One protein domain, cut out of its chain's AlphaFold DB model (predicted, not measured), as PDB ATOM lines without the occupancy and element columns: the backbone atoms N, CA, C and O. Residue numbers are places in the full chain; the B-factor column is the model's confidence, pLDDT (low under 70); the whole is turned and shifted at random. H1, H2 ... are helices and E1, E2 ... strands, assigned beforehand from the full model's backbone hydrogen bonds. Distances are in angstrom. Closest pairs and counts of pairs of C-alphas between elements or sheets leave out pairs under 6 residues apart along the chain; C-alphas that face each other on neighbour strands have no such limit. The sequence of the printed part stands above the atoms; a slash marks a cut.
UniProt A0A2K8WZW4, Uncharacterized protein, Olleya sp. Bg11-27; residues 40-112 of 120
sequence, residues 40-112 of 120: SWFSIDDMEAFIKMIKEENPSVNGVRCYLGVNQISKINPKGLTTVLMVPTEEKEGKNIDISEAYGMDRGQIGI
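What this domain is: This is residues 40 to 112 of the 120 residues of an uncharacterized protein of Olleya sp. Bg11-27 (UniProt A0A2K8WZW4). What does the model look like? A long hairpin of two strands, E1 and E2, makes most of the length, with H1 slanting over it and the short E3 beside the last part of E2. Residues 99 to 112, with no named element, fold back toward the first printed residue. What is it built of? The printed part has 73 residues, with one named helix and three named strands in the order H1 E1 E2 E3; the antiparallel sheet has the order E1 - E2 - E3, and the class is mixed, helices and strands. Is it compact? It is loose, with a radius of gyration of the C-alphas of 14.0 A, and elongated, spanning 44 by 27 by 17 A.

How they stand to each other: Where does the helix stand? H1, residues 44 to 57, is on the sheet of E1, residues 61 to 71, E2, residues 81 to 92, and E3, residues 95 to 98, at a height over the sheet of 10.6 A. It lies over E1 and E2, slantwise to the strands, at 52 degrees to E1 on the local plane. The closest C-alphas of H1 and E1 are those of Lys 55 and Val 61, 6.1 A apart. How do the strands pair? They form a meander, each strand the antiparallel neighbour of the one before. In the hairpin E1 and E2, N 65 and O 87 are 2.8 A apart, within hydrogen-bond range; in the hairpin E2 and E3, N 90 and O 97 are 2.9 A apart, also within range. Is the helix backbone complete? In H1 every O i to N i+4 pair is within hydrogen-bond range.

Where its parts are: Where does H1 run? It begins at C-alpha 44 (56.694, 1.375, -32.147) and is 19.9 A long from first to last C-alpha. How long are the strands? E1 measures 26.0 A and bends by 60 degrees at residue 68, E2 measures 33.0 A, and E3 measures 9.9 A, ending at C-alpha 98 (48.085, 15.357, -16.602).

The domain as a whole: How far does it reach? The two C-alphas farthest apart, those of Ile 76 and Glu 93, are 45.2 A apart. Is there a cut or a long link? The printed part has no cut; the links H1 to E1 and E2 to E3 are tight, and E1 to E2 is short. Where is confidence low? Residues 108 to 112 have pLDDT under 70; the mean of the printed part is 89.1.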
ATOM      1  N   SER A  40      55.824  -3.468 -19.460       85.81
ATOM      2  CA  SER A  40      54.770  -3.409 -20.470       85.81
ATOM      3  C   SER A  40      55.443  -3.212 -21.819       85.81
ATOM      4  O   SER A  40      56.354  -2.391 -21.947       85.81
ATOM      5  N   TRP A  41      55.012  -3.975 -22.816       87.69
ATOM      6  CA  TRP A  41      55.504  -3.845 -24.180       87.69
ATOM      7  C   TRP A  41      54.545  -2.990 -25.000       87.69
ATOM      8  O   TRP A  41      53.334  -3.118 -24.854       87.69
ATOM      9  N   PHE A  42      55.089  -2.154 -25.882       86.94
ATOM     10  CA  PHE A  42      54.340  -1.372 -26.858       86.94
ATOM     11  C   PHE A  42      55.013  -1.501 -28.219       86.94
ATOM     12  O   PHE A  42      56.244  -1.478 -28.306       86.94
ATOM     13  N   SER A  43      54.215  -1.628 -29.278       91.00
ATOM     14  CA  SER A  43      54.757  -1.555 -30.629       91.00
ATOM     15  C   SER A  43      55.207  -0.120 -30.914       91.00
ATOM     16  O   SER A  43      54.615   0.836 -30.407       91.00
ATOM     17  N   ILE A  44      56.256   0.040 -31.724       92.62
ATOM     18  CA  ILE A  44      56.694   1.375 -32.147       92.62
ATOM     19  C   ILE A  44      55.577   2.072 -32.932       92.62
ATOM     20  O   ILE A  44      55.299   3.234 -32.657       92.62
ATOM     21  N   ASP A  45      54.882   1.347 -33.813       94.06
ATOM     22  CA  ASP A  45      53.776   1.881 -34.616       94.06
ATOM     23  C   ASP A  45      52.644   2.441 -33.739       94.06
ATOM     24  O   ASP A  45      52.170   3.556 -33.971       94.06
ATOM     25  N   ASP A  46      52.237   1.716 -32.690       93.12
ATOM     26  CA  ASP A  46      51.193   2.191 -31.779       93.12
ATOM     27  C   ASP A  46      51.680   3.375 -30.934       93.12
ATOM     28  O   ASP A  46      50.907   4.296 -30.670       93.12
ATOM     29  N   MET A  47      52.954   3.391 -30.526       94.25
ATOM     30  CA  MET A  47      53.531   4.540 -29.822       94.25
ATOM     31  C   MET A  47      53.559   5.779 -30.719       94.25
ATOM     32  O   MET A  47      53.175   6.861 -30.279       94.25
ATOM     33  N   GLU A  48      53.976   5.650 -31.975       95.88
ATOM     34  CA  GLU A  48      53.982   6.754 -32.937       95.88
ATOM     35  C   GLU A  48      52.563   7.264 -33.211       95.88
ATOM     36  O   GLU A  48      52.329   8.478 -33.185       95.88
ATOM     37  N   ALA A  49      51.602   6.355 -33.401       96.12
ATOM     38  CA  ALA A  49      50.195   6.693 -33.575       96.12
ATOM     39  C   ALA A  49      49.621   7.404 -32.340       96.12
ATOM     40  O   ALA A  49      48.954   8.429 -32.483       96.12
ATOM     41  N   PHE A  50      49.930   6.921 -31.134       95.94
ATOM     42  CA  PHE A  50      49.507   7.541 -29.880       95.94
ATOM     43  C   PHE A  50      50.088   8.949 -29.719       95.94
ATOM     44  O   PHE A  50      49.342   9.895 -29.469       95.94
ATOM     45  N   ILE A  51      51.396   9.123 -29.936       96.69
ATOM     46  CA  ILE A  51      52.055  10.434 -29.862       96.69
ATOM     47  C   ILE A  51      51.485  11.409 -30.898       96.69
ATOM     48  O   ILE A  51      51.342  12.599 -30.606       96.69
ATOM     49  N   LYS A  52      51.163  10.934 -32.106       97.38
ATOM     50  CA  LYS A  52      50.500  11.750 -33.126       97.38
ATOM     51  C   LYS A  52      49.107  12.184 -32.660       97.38
ATOM     52  O   LYS A  52      48.831  13.379 -32.651       97.38
ATOM     53  N   MET A  53      48.282  11.235 -32.225       97.38
ATOM     54  CA  MET A  53      46.913  11.477 -31.766       97.38
ATOM     55  C   MET A  53      46.870  12.506 -30.628       97.38
ATOM     56  O   MET A  53      46.175  13.511 -30.744       97.38
ATOM     57  N   ILE A  54      47.668  12.333 -29.564       97.38
ATOM     58  CA  ILE A  54      47.632  13.263 -28.419       97.38
ATOM     59  C   ILE A  54      48.068  14.683 -28.796       97.38
ATOM     60  O   ILE A  54      47.570  15.630 -28.197       97.38
ATOM     61  N   LYS A  55      48.958  14.850 -29.785       97.00
ATOM     62  CA  LYS A  55      49.377  16.168 -30.296       97.00
ATOM     63  C   LYS A  55      48.304  16.847 -31.135       97.00
ATOM     64  O   LYS A  55      48.201  18.069 -31.098       97.00
ATOM     65  N   GLU A  56      47.546  16.074 -31.906       96.88
ATOM     66  CA  GLU A  56      46.439  16.586 -32.719       96.88
ATOM     67  C   GLU A  56      45.241  16.972 -31.843       96.88
ATOM     68  O   GLU A  56      44.637  18.023 -32.053       96.88
ATOM     69  N   GLU A  57      44.931  16.161 -30.831       96.31
ATOM     70  CA  GLU A  57      43.778  16.369 -29.948       96.31
ATOM     71  C   GLU A  57      44.047  17.367 -28.813       96.31
ATOM     72  O   GLU A  57      43.120  18.034 -28.357       96.31
ATOM     73  N   ASN A  58      45.301  17.503 -28.363       95.31
ATOM     74  CA  ASN A  58      45.668  18.331 -27.210       95.31
ATOM     75  C   ASN A  58      46.800  19.307 -27.581       95.31
ATOM     76  O   ASN A  58      47.978  18.981 -27.420       95.31
ATOM     77  N   PRO A  59      46.480  20.533 -28.037       92.81
ATOM     78  CA  PRO A  59      47.483  21.494 -28.511       92.81
ATOM     79  C   PRO A  59      48.530  21.917 -27.468       92.81
ATOM     80  O   PRO A  59      49.607  22.380 -27.837       92.81
ATOM     81  N   SER A  60      48.219  21.785 -26.175       95.19
ATOM     82  CA  SER A  60      49.110  22.103 -25.052       95.19
ATOM     83  C   SER A  60      49.995  20.931 -24.610       95.19
ATOM     84  O   SER A  60      50.772  21.087 -23.663       95.19
ATOM     85  N   VAL A  61      49.897  19.764 -25.264       97.69
ATOM     86  CA  VAL A  61      50.648  18.577 -24.852       97.69
ATOM     87  C   VAL A  61      52.150  18.841 -24.895       97.69
ATOM     88  O   VAL A  61      52.704  19.327 -25.884       97.69
ATOM     89  N   ASN A  62      52.826  18.501 -23.808       96.88
ATOM     90  CA  ASN A  62      54.249  18.764 -23.638       96.88
ATOM     91  C   ASN A  62      55.060  17.525 -23.246       96.88
ATOM     92  O   ASN A  62      56.289  17.584 -23.189       96.88
ATOM     93  N   GLY A  63      54.389  16.407 -22.983       96.69
ATOM     94  CA  GLY A  63      55.027  15.192 -22.516       96.69
ATOM     95  C   GLY A  63      54.047  14.046 -22.331       96.69
ATOM     96  O   GLY A  63      52.855  14.153 -22.622       96.69
ATOM     97  N   VAL A  64      54.596  12.935 -21.853       96.88
ATOM     98  CA  VAL A  64      53.858  11.735 -21.471       96.88
ATOM     99  C   VAL A  64      54.358  11.303 -20.101       96.88
ATOM    100  O   VAL A  64      55.566  11.262 -19.853       96.88
ATOM    101  N   ARG A  65      53.429  10.980 -19.209       97.38
ATOM    102  CA  ARG A  65      53.690  10.402 -17.896       97.38
ATOM    103  C   ARG A  65      53.306   8.932 -17.897       97.38
ATOM    104  O   ARG A  65      52.247   8.573 -18.396       97.38
ATOM    105  N   CYS A  66      54.149   8.103 -17.294       95.19
ATOM    106  CA  CYS A  66      53.862   6.689 -17.093       95.19
ATOM    107  C   CYS A  66      53.378   6.454 -15.659       95.19
ATOM    108  O   CYS A  66      54.050   6.851 -14.706       95.19
ATOM    109  N   TYR A  67      52.239   5.785 -15.514       94.38
ATOM    110  CA  TYR A  67      51.679   5.350 -14.239       94.38
ATOM    111  C   TYR A  67      51.670   3.832 -14.143       94.38
ATOM    112  O   TYR A  67      51.528   3.147 -15.152       94.38
ATOM    113  N   LEU A  68      51.766   3.315 -12.918       92.12
ATOM    114  CA  LEU A  68      51.449   1.919 -12.640       92.12
ATOM    115  C   LEU A  68      49.935   1.778 -12.457       92.12
ATOM    116  O   LEU A  68      49.327   2.529 -11.694       92.12
ATOM    117  N   GLY A  69      49.343   0.815 -13.149       90.25
ATOM    118  CA  GLY A  69      47.961   0.381 -12.985       90.25
ATOM    119  C   GLY A  69      47.889  -1.112 -12.688       90.25
ATOM    120  O   GLY A  69      48.912  -1.783 -12.568       90.25
ATOM    121  N   VAL A  70      46.669  -1.644 -12.614       90.31
ATOM    122  CA  VAL A  70      46.420  -3.085 -12.503       90.31
ATOM    123  C   VAL A  70      45.479  -3.507 -13.626       90.31
ATOM    124  O   VAL A  70      44.371  -2.980 -13.737       90.31
ATOM    125  N   ASN A  71      45.911  -4.454 -14.458       83.88
ATOM    126  CA  ASN A  71      45.110  -5.037 -15.532       83.88
ATOM    127  C   ASN A  71      44.689  -6.481 -15.200       83.88
ATOM    128  O   ASN A  71      44.965  -7.001 -14.120       83.88
ATOM    129  N   GLN A  72      43.962  -7.122 -16.123       76.31
ATOM    130  CA  GLN A  72      43.559  -8.537 -16.035       76.31
ATOM    131  C   GLN A  72      42.703  -8.916 -14.809       76.31
ATOM    132  O   GLN A  72      42.531 -10.102 -14.515       76.31
ATOM    133  N   ILE A  73      42.106  -7.931 -14.127       81.38
ATOM    134  CA  ILE A  73      41.169  -8.178 -13.029       81.38
ATOM    135  C   ILE A  73      39.959  -8.936 -13.578       81.38
ATOM    136  O   ILE A  73      39.239  -8.470 -14.462       81.38
ATOM    137  N   SER A  74      39.729 -10.128 -13.044       80.19
ATOM    138  CA  SER A  74      38.620 -10.997 -13.429       80.19
ATOM    139  C   SER A  74      38.155 -11.835 -12.241       80.19
ATOM    140  O   SER A  74      38.785 -11.853 -11.188       80.19
ATOM    141  N   LYS A  75      37.061 -12.588 -12.407       77.12
ATOM    142  CA  LYS A  75      36.613 -13.537 -11.372       77.12
ATOM    143  C   LYS A  75      37.667 -14.606 -11.044       77.12
ATOM    144  O   LYS A  75      37.648 -15.137  -9.942       77.12
ATOM    145  N   ILE A  76      38.545 -14.929 -11.999       76.75
ATOM    146  CA  ILE A  76      39.583 -15.963 -11.868       76.75
ATOM    147  C   ILE A  76      40.911 -15.352 -11.392       76.75
ATOM    148  O   ILE A  76      41.614 -15.975 -10.606       76.75
ATOM    149  N   ASN A  77      41.221 -14.119 -11.804       79.88
ATOM    150  CA  ASN A  77      42.357 -13.339 -11.314       79.88
ATOM    151  C   ASN A  77      41.857 -12.052 -10.628       79.88
ATOM    152  O   ASN A  77      41.865 -10.984 -11.244       79.88
ATOM    153  N   PRO A  78      41.373 -12.126  -9.374       84.31
ATOM    154  CA  PRO A  78      40.740 -10.987  -8.704       84.31
ATOM    155  C   PRO A  78      41.728  -9.889  -8.292       84.31
ATOM    156  O   PRO A  78      41.302  -8.779  -7.984       84.31
ATOM    157  N   LYS A  79      43.029 -10.198  -8.265       90.06
ATOM    158  CA  LYS A  79      44.099  -9.263  -7.896       90.06
ATOM    159  C   LYS A  79      44.735  -8.584  -9.109       90.06
ATOM    160  O   LYS A  79      45.276  -7.497  -8.955       90.06
ATOM    161  N   GLY A  80      44.613  -9.190 -10.291       88.94
ATOM    162  CA  GLY A  80      45.186  -8.669 -11.526       88.94
ATOM    163  C   GLY A  80      46.710  -8.779 -11.560       88.94
ATOM    164  O   GLY A  80      47.308  -9.525 -10.785       88.94
ATOM    165  N   LEU A  81      47.314  -8.058 -12.500       88.31
ATOM    166  CA  LEU A  81      48.760  -7.882 -12.625       88.31
ATOM    167  C   LEU A  81      49.069  -6.403 -12.843       88.31
ATOM    168  O   LEU A  81      48.258  -5.674 -13.421       88.31
ATOM    169  N   THR A  82      50.247  -5.964 -12.415       90.50
ATOM    170  CA  THR A  82      50.741  -4.615 -12.684       90.50
ATOM    171  C   THR A  82      50.783  -4.345 -14.196       90.50
ATOM    172  O   THR A  82      51.056  -5.217 -15.024       90.50
ATOM    173  N   THR A  83      50.493  -3.111 -14.582       90.00
ATOM    174  CA  THR A  83      50.655  -2.607 -15.950       90.00
ATOM    175  C   THR A  83      51.201  -1.187 -15.917       90.00
ATOM    176  O   THR A  83      51.120  -0.519 -14.885       90.00
ATOM    177  N   VAL A  84      51.762  -0.720 -17.027       91.31
ATOM    178  CA  VAL A  84      52.180   0.669 -17.209       91.31
ATOM    179  C   VAL A  84      51.246   1.330 -18.211       91.31
ATOM    180  O   VAL A  84      51.133   0.866 -19.340       91.31
ATOM    181  N   LEU A  85      50.639   2.447 -17.820       91.88
ATOM    182  CA  LEU A  85      49.807   3.259 -18.702       91.88
ATOM    183  C   LEU A  85      50.429   4.640 -18.927       91.88
ATOM    184  O   LEU A  85      50.972   5.253 -18.007       91.88
ATOM    185  N   MET A  86      50.354   5.121 -20.163       95.56
ATOM    186  CA  MET A  86      50.871   6.407 -20.617       95.56
ATOM    187  C   MET A  86      49.750   7.446 -20.677       95.56
ATOM    188  O   MET A  86      48.717   7.203 -21.300       95.56
ATOM    189  N   VAL A  87      49.970   8.610 -20.067       97.00
ATOM    190  CA  VAL A  87      49.020   9.732 -20.007       97.00
ATOM    191  C   VAL A  87      49.690  10.990 -20.559       97.00
ATOM    192  O   VAL A  87      50.813  11.293 -20.149       97.00
ATOM    193  N   PRO A  88      49.055  11.733 -21.478       97.94
ATOM    194  CA  PRO A  88      49.604  12.992 -21.964       97.94
ATOM    195  C   PRO A  88      49.603  14.058 -20.864       97.94
ATOM    196  O   PRO A  88      48.681  14.151 -20.049       97.94
ATOM    197  N   THR A  89      50.641  14.888 -20.861       98.38
ATOM    198  CA  THR A  89      50.788  16.005 -19.924       98.38
ATOM    199  C   THR A  89      50.795  17.341 -20.645       98.38
ATOM    200  O   THR A  89      51.152  17.413 -21.817       98.38
ATOM    201  N   GLU A  90      50.468  18.408 -19.926       97.75
ATOM    202  CA  GLU A  90      50.628  19.793 -20.366       97.75
ATOM    203  C   GLU A  90      51.375  20.624 -19.316       97.75
ATOM    204  O   GLU A  90      51.421  20.270 -18.134       97.75
ATOM    205  N   GLU A  91      51.970  21.737 -19.744       97.31
ATOM    206  CA  GLU A  91      52.602  22.687 -18.829       97.31
ATOM    207  C   GLU A  91      51.553  23.661 -18.293       97.31
ATOM    208  O   GLU A  91      50.887  24.351 -19.064       97.31
ATOM    209  N   LYS A  92      51.426  23.736 -16.969       95.06
ATOM    210  CA  LYS A  92      50.713  24.813 -16.285       95.06
ATOM    211  C   LYS A  92      51.554  25.323 -15.132       95.06
ATOM    212  O   LYS A  92      51.931  24.555 -14.246       95.06
ATOM    213  N   GLU A  93      51.806  26.628 -15.126       94.62
ATOM    214  CA  GLU A  93      52.493  27.323 -14.031       94.62
ATOM    215  C   GLU A  93      53.872  26.713 -13.696       94.62
ATOM    216  O   GLU A  93      54.245  26.545 -12.533       94.62
ATOM    217  N   GLY A  94      54.632  26.336 -14.727       94.19
ATOM    218  CA  GLY A  94      55.955  25.724 -14.614       94.19
ATOM    219  C   GLY A  94      55.939  24.254 -14.187       94.19
ATOM    220  O   GLY A  94      56.990  23.707 -13.846       94.19
ATOM    221  N   LYS A  95      54.771  23.603 -14.173       95.88
ATOM    222  CA  LYS A  95      54.611  22.194 -13.798       95.88
ATOM    223  C   LYS A  95      53.999  21.403 -14.940       95.88
ATOM    224  O   LYS A  95      53.048  21.845 -15.572       95.88
ATOM    225  N   ASN A  96      54.491  20.184 -15.133       96.94
ATOM    226  CA  ASN A  96      53.846  19.223 -16.021       96.94
ATOM    227  C   ASN A  96      52.698  18.564 -15.254       96.94
ATOM    228  O   ASN A  96      52.943  17.888 -14.249       96.94
ATOM    229  N   ILE A  97      51.462  18.755 -15.696       97.69
ATOM    230  CA  ILE A  97      50.263  18.135 -15.119       97.69
ATOM    231  C   ILE A  97      49.614  17.199 -16.138       97.69
ATOM    232  O   ILE A  97      49.839  17.359 -17.333       97.69
ATOM    233  N   ASP A  98      48.827  16.226 -15.682       97.88
ATOM    234  CA  ASP A  98      48.085  15.357 -16.602       97.88
ATOM    235  C   ASP A  98      46.921  16.117 -17.242       97.88
ATOM    236  O   ASP A  98      46.299  16.968 -16.601       97.88
ATOM    237  N   ILE A  99      46.606  15.777 -18.490       96.81
ATOM    238  CA  ILE A  99      45.427  16.297 -19.183       96.81
ATOM    239  C   ILE A  99      44.245  15.372 -18.864       96.81
ATOM    240  O   ILE A  99      44.145  14.282 -19.422       96.81
ATOM    241  N   SER A 100      43.359  15.788 -17.953       89.81
ATOM    242  CA  SER A 100      42.336  14.913 -17.346       89.81
ATOM    243  C   SER A 100      41.394  14.203 -18.325       89.81
ATOM    244  O   SER A 100      40.973  13.087 -18.043       89.81
ATOM    245  N   GLU A 101      41.054  14.835 -19.450       90.25
ATOM    246  CA  GLU A 101      40.090  14.303 -20.432       90.25
ATOM    247  C   GLU A 101      40.765  13.644 -21.645       90.25
ATOM    248  O   GLU A 101      40.091  13.201 -22.574       90.25
ATOM    249  N   ALA A 102      42.097  13.599 -21.673       93.56
ATOM    250  CA  ALA A 102      42.821  13.023 -22.792       93.56
ATOM    251  C   ALA A 102      42.898  11.495 -22.684       93.56
ATOM    252  O   ALA A 102      43.024  10.924 -21.597       93.56
ATOM    253  N   TYR A 103      42.873  10.818 -23.831       93.44
ATOM    254  CA  TYR A 103      43.037   9.370 -23.877       93.44
ATOM    255  C   TYR A 103      44.435   8.945 -23.406       93.44
ATOM    256  O   TYR A 103      45.450   9.525 -23.797       93.44
ATOM    257  N   GLY A 104      44.482   7.887 -22.594       92.25
ATOM    258  CA  GLY A 104      45.714   7.204 -22.200       92.25
ATOM    259  C   GLY A 104      45.933   5.898 -22.967       92.25
ATOM    260  O   GLY A 104      45.005   5.334 -23.549       92.25
ATOM    261  N   MET A 105      47.163   5.386 -22.930       92.19
ATOM    262  CA  MET A 105      47.562   4.143 -23.594       92.19
ATOM    263  C   MET A 105      48.106   3.128 -22.583       92.19
ATOM    264  O   MET A 105      49.132   3.364 -21.961       92.19
ATOM    265  N   ASP A 106      47.434   1.984 -22.448       87.31
ATOM    266  CA  ASP A 106      47.803   0.876 -21.536       87.31
ATOM    267  C   ASP A 106      47.963  -0.469 -22.276       87.31
ATOM    268  O   ASP A 106      48.340  -1.489 -21.711       87.31
ATOM    269  N   ARG A 107      47.632  -0.512 -23.572       71.06
ATOM    270  CA  ARG A 107      47.494  -1.762 -24.331       71.06
ATOM    271  C   ARG A 107      48.439  -1.796 -25.523       71.06
ATOM    272  O   ARG A 107      47.996  -1.670 -26.658       71.06
ATOM    273  N   GLY A 108      49.724  -1.997 -25.273       54.47
ATOM    274  CA  GLY A 108      50.539  -2.728 -26.237       54.47
ATOM    275  C   GLY A 108      50.343  -4.218 -25.961       54.47
ATOM    276  O   GLY A 108      50.163  -4.610 -24.810       54.47
ATOM    277  N   GLN A 109      50.203  -5.043 -26.994       52.03
ATOM    278  CA  GLN A 109      49.796  -6.445 -26.831       52.03
ATOM    279  C   GLN A 109      50.666  -7.237 -25.833       52.03
ATOM    280  O   GLN A 109      51.786  -6.841 -25.522       52.03
ATOM    281  N   ILE A 110      50.126  -8.367 -25.349       46.44
ATOM    282  CA  ILE A 110      50.722  -9.276 -24.352       46.44
ATOM    283  C   ILE A 110      52.130  -9.709 -24.804       46.44
ATOM    284  O   ILE A 110      52.289 -10.684 -25.536       46.44
ATOM    285  N   GLY A 111      53.147  -8.961 -24.384       43.97
ATOM    286  CA  GLY A 111      54.546  -9.349 -24.481       43.97
ATOM    287  C   GLY A 111      54.881 -10.370 -23.393       43.97
ATOM    288  O   GLY A 111      54.447 -10.211 -22.259       43.97
ATOM    289  N   ILE A 112      55.582 -11.422 -23.824       47.34
ATOM    290  CA  ILE A 112      56.345 -12.494 -23.141       47.34
ATOM    291  C   ILE A 112      56.417 -12.400 -21.583       47.34
ATOM    292  O   ILE A 112      56.694 -11.332 -21.045       47.34
TER     293      ILE A 112